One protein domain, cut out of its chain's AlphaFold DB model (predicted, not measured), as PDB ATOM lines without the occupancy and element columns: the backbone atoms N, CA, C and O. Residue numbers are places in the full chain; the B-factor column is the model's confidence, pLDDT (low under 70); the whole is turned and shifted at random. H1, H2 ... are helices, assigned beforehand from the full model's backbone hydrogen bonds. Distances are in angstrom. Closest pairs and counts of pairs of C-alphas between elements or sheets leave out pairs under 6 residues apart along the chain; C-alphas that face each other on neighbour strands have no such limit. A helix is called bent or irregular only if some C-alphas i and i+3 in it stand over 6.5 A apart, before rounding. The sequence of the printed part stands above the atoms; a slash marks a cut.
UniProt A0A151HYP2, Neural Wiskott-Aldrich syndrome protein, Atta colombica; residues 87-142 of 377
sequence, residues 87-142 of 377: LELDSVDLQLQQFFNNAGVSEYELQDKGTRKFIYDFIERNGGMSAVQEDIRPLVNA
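AT A GLANCE: This is residues 87 to 142 of the 377 residues of the protein "Neural Wiskott-Aldrich syndrome protein" of Atta colombica (UniProt A0A151HYP2). Look for four helices joined end to end in a loose ring: H1, the short H2, then H3 and H4, which are set as an L, with H4 coming back to cross H1. The ring's middle is open, and residues 87 to 93 lead into H1. The printed part has 56 residues, with four named helices in the order H1, H2, H3, H4 and no named strand, an all helix class. It is compact, with a radius of gyration of the C-alphas of 11.3 A, and spans 34 by 23 by 20 A.

HOW THE PARTS SIT: Begin at H1, residues 94 to 103, which is near H2, residues 107 to 111. H3, residues 113 to 125, only just touches H2, with 3 pairs of C-alphas within 8 A, and only at the corner; the closest are those of Leu 110 and Arg 116, 4.9 A apart. H3 and H4, residues 128 to 140, also only just touch, with 3 such pairs and only at the corner, closest at the C-alphas of Ile 123 and Met 129, 7.3 A; they are about perpendicular at 85 degrees. H4 touches H1, about perpendicular at 81 degrees, closest at the C-alphas of Phe 99 and Ile 136, 6.4 A. H1 and H3 are apart, as are H2 and H4. In H1, H2 and H3 every O i to N i+4 pair is within hydrogen-bond range; in H4, 6 of 9 are.

IN THESE COORDINATES: Find C-alpha 94 at (20.284, -51.553, 27.356); from there H1 runs 14.2 A. H2 covers 6.2 A. H3 runs 18.2 A from C-alpha 113 at (35.096, -37.899, 21.629). H4 runs 19.6 A to C-alpha 140 at (9.568, -49.968, 33.804); it is neither bent nor irregular, but only just: C-alphas 135 and 138 are 6.3 A apart.

THE WHOLE: The two C-alphas farthest apart, those of Gly 114 and Ala 142, are 34.4 A apart. The printed part has no cut, and its three links between helices are tight. Mean pLDDT of the printed part is 79.6; look for values under 70 at residues 87 to 92 and 138 to 142.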
ATOM      1  N   LEU A  87      32.050 -46.325  19.655       52.56
ATOM      2  CA  LEU A  87      31.839 -47.234  20.778       52.56
ATOM      3  C   LEU A  87      31.335 -48.573  20.207       52.56
ATOM      4  O   LEU A  87      30.628 -48.562  19.200       52.56
ATOM      5  N   GLU A  88      31.666 -49.717  20.811       50.19
ATOM      6  CA  GLU A  88      31.018 -50.981  20.430       50.19
ATOM      7  C   GLU A  88      29.591 -50.981  20.991       50.19
ATOM      8  O   GLU A  88      29.344 -51.387  22.126       50.19
ATOM      9  N   LEU A  89      28.669 -50.411  20.208       51.72
ATOM     10  CA  LEU A  89      27.308 -50.085  20.635       51.72
ATOM     11  C   LEU A  89      26.508 -51.333  21.039       51.72
ATOM     12  O   LEU A  89      25.689 -51.266  21.950       51.72
ATOM     13  N   ASP A  90      26.842 -52.481  20.448       49.78
ATOM     14  CA  ASP A  90      26.280 -53.800  20.763       49.78
ATOM     15  C   ASP A  90      26.634 -54.295  22.183       49.78
ATOM     16  O   ASP A  90      26.016 -55.231  22.685       49.78
ATOM     17  N   SER A  91      27.609 -53.659  22.849       53.91
ATOM     18  CA  SER A  91      27.964 -53.889  24.260       53.91
ATOM     19  C   SER A  91      27.536 -52.749  25.197       53.91
ATOM     20  O   SER A  91      27.858 -52.780  26.389       53.91
ATOM     21  N   VAL A  92      26.816 -51.733  24.707       59.47
ATOM     22  CA  VAL A  92      26.174 -50.751  25.591       59.47
ATOM     23  C   VAL A  92      24.999 -51.427  26.278       59.47
ATOM     24  O   VAL A  92      24.044 -51.840  25.627       59.47
ATOM     25  N   ASP A  93      25.069 -51.518  27.608       70.38
ATOM     26  CA  ASP A  93      23.959 -51.992  28.433       70.38
ATOM     27  C   ASP A  93      22.664 -51.274  28.019       70.38
ATOM     28  O   ASP A  93      22.623 -50.041  27.946       70.38
ATOM     29  N   LEU A  94      21.605 -52.046  27.761       81.62
ATOM     30  CA  LEU A  94      20.284 -51.553  27.356       81.62
ATOM     31  C   LEU A  94      19.779 -50.450  28.298       81.62
ATOM     32  O   LEU A  94      19.097 -49.521  27.864       81.62
ATOM     33  N   GLN A  95      20.161 -50.521  29.578       80.19
ATOM     34  CA  GLN A  95      19.905 -49.472  30.560       80.19
ATOM     35  C   GLN A  95      20.538 -48.139  30.138       80.19
ATOM     36  O   GLN A  95      19.854 -47.123  30.028       80.19
ATOM     37  N   LEU A  96      21.836 -48.133  29.846       84.56
ATOM     38  CA  LEU A  96      22.576 -46.931  29.488       84.56
ATOM     39  C   LEU A  96      22.088 -46.322  28.160       84.56
ATOM     40  O   LEU A  96      21.940 -45.104  28.070       84.56
ATOM     41  N   GLN A  97      21.736 -47.153  27.172       85.31
ATOM     42  CA  GLN A  97      21.092 -46.685  25.939       85.31
ATOM     43  C   GLN A  97      19.722 -46.039  26.221       85.31
ATOM     44  O   GLN A  97      19.425 -44.954  25.717       85.31
ATOM     45  N   GLN A  98      18.892 -46.657  27.067       86.56
ATOM     46  CA  GLN A  98      17.603 -46.093  27.475       86.56
ATOM     47  C   GLN A  98      17.764 -44.767  28.238       86.56
ATOM     48  O   GLN A  98      16.958 -43.854  28.065       86.56
ATOM     49  N   PHE A  99      18.820 -44.626  29.037       89.38
ATOM     50  CA  PHE A  99      19.160 -43.377  29.715       89.38
ATOM     51  C   PHE A  99      19.592 -42.269  28.744       89.38
ATOM     52  O   PHE A  99      19.114 -41.145  28.876       89.38
ATOM     53  N   PHE A 100      20.418 -42.570  27.736       89.31
ATOM     54  CA  PHE A 100      20.767 -41.598  26.690       89.31
ATOM     55  C   PHE A 100      19.533 -41.127  25.915       89.31
ATOM     56  O   PHE A 100      19.342 -39.921  25.755       89.31
ATOM     57  N   ASN A 101      18.633 -42.050  25.560       88.50
ATOM     58  CA  ASN A 101      17.346 -41.718  24.943       88.50
ATOM     59  C   ASN A 101      16.494 -40.793  25.838       88.50
ATOM     60  O   ASN A 101      15.925 -39.821  25.346       88.50
ATOM     61  N   ASN A 102      16.437 -41.047  27.153       87.81
ATOM     62  CA  ASN A 102      15.731 -40.184  28.111       87.81
ATOM     63  C   ASN A 102      16.386 -38.796  28.263       87.81
ATOM     64  O   ASN A 102      15.685 -37.813  28.491       87.81
ATOM     65  N   ALA A 103      17.715 -38.715  28.153       88.88
ATOM     66  CA  ALA A 103      18.490 -37.477  28.238       88.88
ATOM     67  C   ALA A 103      18.537 -36.689  26.910       88.88
ATOM     68  O   ALA A 103      19.112 -35.602  26.865       88.88
ATOM     69  N   GLY A 104      17.950 -37.221  25.830       89.06
ATOM     70  CA  GLY A 104      17.976 -36.609  24.497       89.06
ATOM     71  C   GLY A 104      19.338 -36.680  23.799       89.06
ATOM     72  O   GLY A 104      19.608 -35.869  22.918       89.06
ATOM     73  N   VAL A 105      20.199 -37.620  24.195       89.06
ATOM     74  CA  VAL A 105      21.550 -37.788  23.648       89.06
ATOM     75  C   VAL A 105      21.517 -38.825  22.533       89.06
ATOM     76  O   VAL A 105      21.170 -39.981  22.780       89.06
ATOM     77  N   SER A 106      21.871 -38.427  21.309       86.38
ATOM     78  CA  SER A 106      21.881 -39.339  20.165       86.38
ATOM     79  C   SER A 106      23.235 -40.031  19.980       86.38
ATOM     80  O   SER A 106      24.254 -39.633  20.551       86.38
ATOM     81  N   GLU A 107      23.267 -41.043  19.111       83.81
ATOM     82  CA  GLU A 107      24.517 -41.690  18.697       83.81
ATOM     83  C   GLU A 107      25.501 -40.699  18.048       83.81
ATOM     84  O   GLU A 107      26.710 -40.892  18.127       83.81
ATOM     85  N   TYR A 108      25.018 -39.603  17.454       86.44
ATOM     86  CA  TYR A 108      25.880 -38.571  16.875       86.44
ATOM     87  C   TYR A 108      26.645 -37.781  17.954       86.44
ATOM     88  O   TYR A 108      27.861 -37.621  17.846       86.44
ATOM     89  N   GLU A 109      25.990 -37.381  19.052       85.56
ATOM     90  CA  GLU A 109      26.680 -36.794  20.214       85.56
ATOM     91  C   GLU A 109      27.648 -37.788  20.872       85.56
ATOM     92  O   GLU A 109      28.692 -37.388  21.394       85.56
ATOM     93  N   LEU A 110      27.335 -39.089  20.830       85.06
ATOM     94  CA  LEU A 110      28.251 -40.141  21.271       85.06
ATOM     95  C   LEU A 110      29.426 -40.349  20.309       85.06
ATOM     96  O   LEU A 110      30.487 -40.784  20.758       85.06
ATOM     97  N   GLN A 111      29.317 -40.042  19.015       85.38
ATOM     98  CA  GLN A 111      30.448 -40.135  18.086       85.38
ATOM     99  C   GLN A 111      31.543 -39.106  18.403       85.38
ATOM    100  O   GLN A 111      32.723 -39.457  18.322       85.38
ATOM    101  N   ASP A 112      31.194 -37.893  18.848       87.25
ATOM    102  CA  ASP A 112      32.196 -36.923  19.304       87.25
ATOM    103  C   ASP A 112      32.905 -37.395  20.585       87.25
ATOM    104  O   ASP A 112      32.310 -37.575  21.647       87.25
ATOM    105  N   LYS A 113      34.234 -37.505  20.509       85.81
ATOM    106  CA  LYS A 113      35.096 -37.899  21.629       85.81
ATOM    107  C   LYS A 113      34.988 -36.937  22.820       85.81
ATOM    108  O   LYS A 113      35.075 -37.390  23.963       85.81
ATOM    109  N   GLY A 114      34.835 -35.632  22.579       88.56
ATOM    110  CA  GLY A 114      34.766 -34.625  23.643       88.56
ATOM    111  C   GLY A 114      33.470 -34.724  24.446       88.56
ATOM    112  O   GLY A 114      33.490 -34.810  25.675       88.56
ATOM    113  N   THR A 115      32.350 -34.774  23.733       89.81
ATOM    114  CA  THR A 115      30.991 -34.894  24.268       89.81
ATOM    115  C   THR A 115      30.785 -36.260  24.924       89.81
ATOM    116  O   THR A 115      30.375 -36.308  26.084       89.81
ATOM    117  N   ARG A 116      31.210 -37.358  24.282       88.50
ATOM    118  CA  ARG A 116      31.250 -38.708  24.877       88.50
ATOM    119  C   ARG A 116      31.978 -38.728  26.221       88.50
ATOM    120  O   ARG A 116      31.441 -39.239  27.202       88.50
ATOM    121  N   LYS A 117      33.194 -38.166  26.294       88.94
ATOM    122  CA  LYS A 117      33.953 -38.112  27.556       88.94
ATOM    123  C   LYS A 117      33.194 -37.317  28.618       88.94
ATOM    124  O   LYS A 117      33.106 -37.769  29.753       88.94
ATOM    125  N   PHE A 118      32.636 -36.163  28.258       92.94
ATOM    126  CA  PHE A 118      31.854 -35.336  29.178       92.94
ATOM    127  C   PHE A 118      30.642 -36.084  29.753       92.94
ATOM    128  O   PHE A 118      30.427 -36.039  30.959       92.94
ATOM    129  N   ILE A 119      29.902 -36.822  28.919       91.25
ATOM    130  CA  ILE A 119      28.754 -37.641  29.341       91.25
ATOM    131  C   ILE A 119      29.180 -38.713  30.353       91.25
ATOM    132  O   ILE A 119      28.540 -38.865  31.395       91.25
ATOM    133  N   TYR A 120      30.276 -39.432  30.091       87.56
ATOM    134  CA  TYR A 120      30.770 -40.452  31.021       87.56
ATOM    135  C   TYR A 120      31.318 -39.856  32.318       87.56
ATOM    136  O   TYR A 120      30.949 -40.334  33.386       87.56
ATOM    137  N   ASP A 121      32.110 -38.783  32.248       91.00
ATOM    138  CA  ASP A 121      32.570 -38.022  33.416       91.00
ATOM    139  C   ASP A 121      31.383 -37.524  34.274       91.00
ATOM    140  O   ASP A 121      31.458 -37.519  35.503       91.00
ATOM    141  N   PHE A 122      30.291 -37.085  33.636       92.69
ATOM    142  CA  PHE A 122      29.078 -36.606  34.305       92.69
ATOM    143  C   PHE A 122      28.360 -37.741  35.039       92.69
ATOM    144  O   PHE A 122      28.133 -37.654  36.245       92.69
ATOM    145  N   ILE A 123      28.065 -38.843  34.343       89.62
ATOM    146  CA  ILE A 123      27.461 -40.027  34.965       89.62
ATOM    147  C   ILE A 123      28.357 -40.544  36.094       89.62
ATOM    148  O   ILE A 123      27.860 -40.914  37.157       89.62
ATOM    149  N   GLU A 124      29.678 -40.529  35.901       87.88
ATOM    150  CA  GLU A 124      30.636 -40.929  36.921       87.88
ATOM    151  C   GLU A 124      30.456 -40.093  38.203       87.88
ATOM    152  O   GLU A 124      30.180 -40.655  39.273       87.88
ATOM    153  N   ARG A 125      30.562 -38.763  38.095       90.56
ATOM    154  CA  ARG A 125      30.444 -37.818  39.220       90.56
ATOM    155  C   ARG A 125      29.101 -37.920  39.942       90.56
ATOM    156  O   ARG A 125      29.059 -37.772  41.160       90.56
ATOM    157  N   ASN A 126      28.034 -38.236  39.216       88.62
ATOM    158  CA  ASN A 126      26.665 -38.224  39.726       88.62
ATOM    159  C   ASN A 126      26.157 -39.599  40.216       88.62
ATOM    160  O   ASN A 126      24.960 -39.763  40.442       88.62
ATOM    161  N   GLY A 127      27.047 -40.577  40.431       84.31
ATOM    162  CA  GLY A 127      26.719 -41.859  41.083       84.31
ATOM    163  C   GLY A 127      26.905 -43.114  40.222       84.31
ATOM    164  O   GLY A 127      26.641 -44.222  40.687       84.31
ATOM    165  N   GLY A 128      27.413 -42.974  38.997       86.50
ATOM    166  CA  GLY A 128      27.725 -44.086  38.100       86.50
ATOM    167  C   GLY A 128      26.489 -44.838  37.596       86.50
ATOM    168  O   GLY A 128      25.376 -44.311  37.570       86.50
ATOM    169  N   MET A 129      26.683 -46.102  37.205       83.38
ATOM    170  CA  MET A 129      25.612 -46.931  36.629       83.38
ATOM    171  C   MET A 129      24.437 -47.169  37.587       83.38
ATOM    172  O   MET A 129      23.309 -47.324  37.135       83.38
ATOM    173  N   SER A 130      24.663 -47.139  38.904       83.94
ATOM    174  CA  SER A 130      23.585 -47.252  39.892       83.94
ATOM    175  C   SER A 130      22.602 -46.082  39.804       83.94
ATOM    176  O   SER A 130      21.397 -46.305  39.790       83.94
ATOM    177  N   ALA A 131      23.094 -44.845  39.676       86.81
ATOM    178  CA  ALA A 131      22.231 -43.671  39.538       86.81
ATOM    179  C   ALA A 131      21.476 -43.666  38.195       86.81
ATOM    180  O   ALA A 131      20.298 -43.326  38.156       86.81
ATOM    181  N   VAL A 132      22.124 -44.126  37.119       86.12
ATOM    182  CA  VAL A 132      21.478 -44.366  35.815       86.12
ATOM    183  C   VAL A 132      20.339 -45.384  35.943       86.12
ATOM    184  O   VAL A 132      19.226 -45.121  35.492       86.12
ATOM    185  N   GLN A 133      20.578 -46.517  36.609       83.94
ATOM    186  CA  GLN A 133      19.574 -47.562  36.802       83.94
ATOM    187  C   GLN A 133      18.356 -47.075  37.606       83.94
ATOM    188  O   GLN A 133      17.219 -47.380  37.234       83.94
ATOM    189  N   GLU A 134      18.569 -46.289  38.666       83.94
ATOM    190  CA  GLU A 134      17.481 -45.696  39.459       83.94
ATOM    191  C   GLU A 134      16.683 -44.621  38.700       83.94
ATOM    192  O   GLU A 134      15.518 -44.411  39.019       83.94
ATOM    193  N   ASP A 135      17.248 -43.992  37.663       83.62
ATOM    194  CA  ASP A 135      16.536 -43.033  36.797       83.62
ATOM    195  C   ASP A 135      15.696 -43.741  35.707       83.62
ATOM    196  O   ASP A 135      14.675 -43.226  35.246       83.62
ATOM    197  N   ILE A 136      16.079 -44.967  35.325       81.25
ATOM    198  CA  ILE A 136      15.378 -45.801  34.328       81.25
ATOM    199  C   ILE A 136      14.243 -46.627  34.950       81.25
ATOM    200  O   ILE A 136      13.164 -46.746  34.360       81.25
ATOM    201  N   ARG A 137      14.463 -47.198  36.145       73.06
ATOM    202  CA  ARG A 137      13.474 -48.009  36.888       73.06
ATOM    203  C   ARG A 137      12.077 -47.361  37.004       73.06
ATOM    204  O   ARG A 137      11.100 -48.088  36.807       73.06
ATOM    205  N   PRO A 138      11.933 -46.034  37.211       59.94
ATOM    206  CA  PRO A 138      10.653 -45.324  37.172       59.94
ATOM    207  C   PRO A 138       9.799 -45.556  35.918       59.94
ATOM    208  O   PRO A 138       8.576 -45.455  36.002       59.94
ATOM    209  N   LEU A 139      10.395 -45.880  34.763       52.00
ATOM    210  CA  LEU A 139       9.647 -46.107  33.520       52.00
ATOM    211  C   LEU A 139       9.187 -47.565  33.342       52.00
ATOM    212  O   LEU A 139       8.175 -47.810  32.684       52.00
ATOM    213  N   VAL A 140       9.884 -48.532  33.947       50.38
ATOM    214  CA  VAL A 140       9.568 -49.968  33.804       50.38
ATOM    215  C   VAL A 140       8.289 -50.331  34.570       50.38
ATOM    216  O   VAL A 140       7.454 -51.082  34.066       50.38
ATOM    217  N   ASN A 141       8.064 -49.705  35.729       47.44
ATOM    218  CA  ASN A 141       6.846 -49.900  36.526       47.44
ATOM    219  C   ASN A 141       5.613 -49.167  35.954       47.44
ATOM    220  O   ASN A 141       4.486 -49.481  36.330       47.44
ATOM    221  N   ALA A 142       5.799 -48.214  35.033       49.03
ATOM    222  CA  ALA A 142       4.711 -47.421  34.456       49.03
ATOM    223  C   ALA A 142       4.053 -48.062  33.218       49.03
ATOM    224  O   ALA A 142       2.912 -47.735  32.902       49.03
TER     225      ALA A 142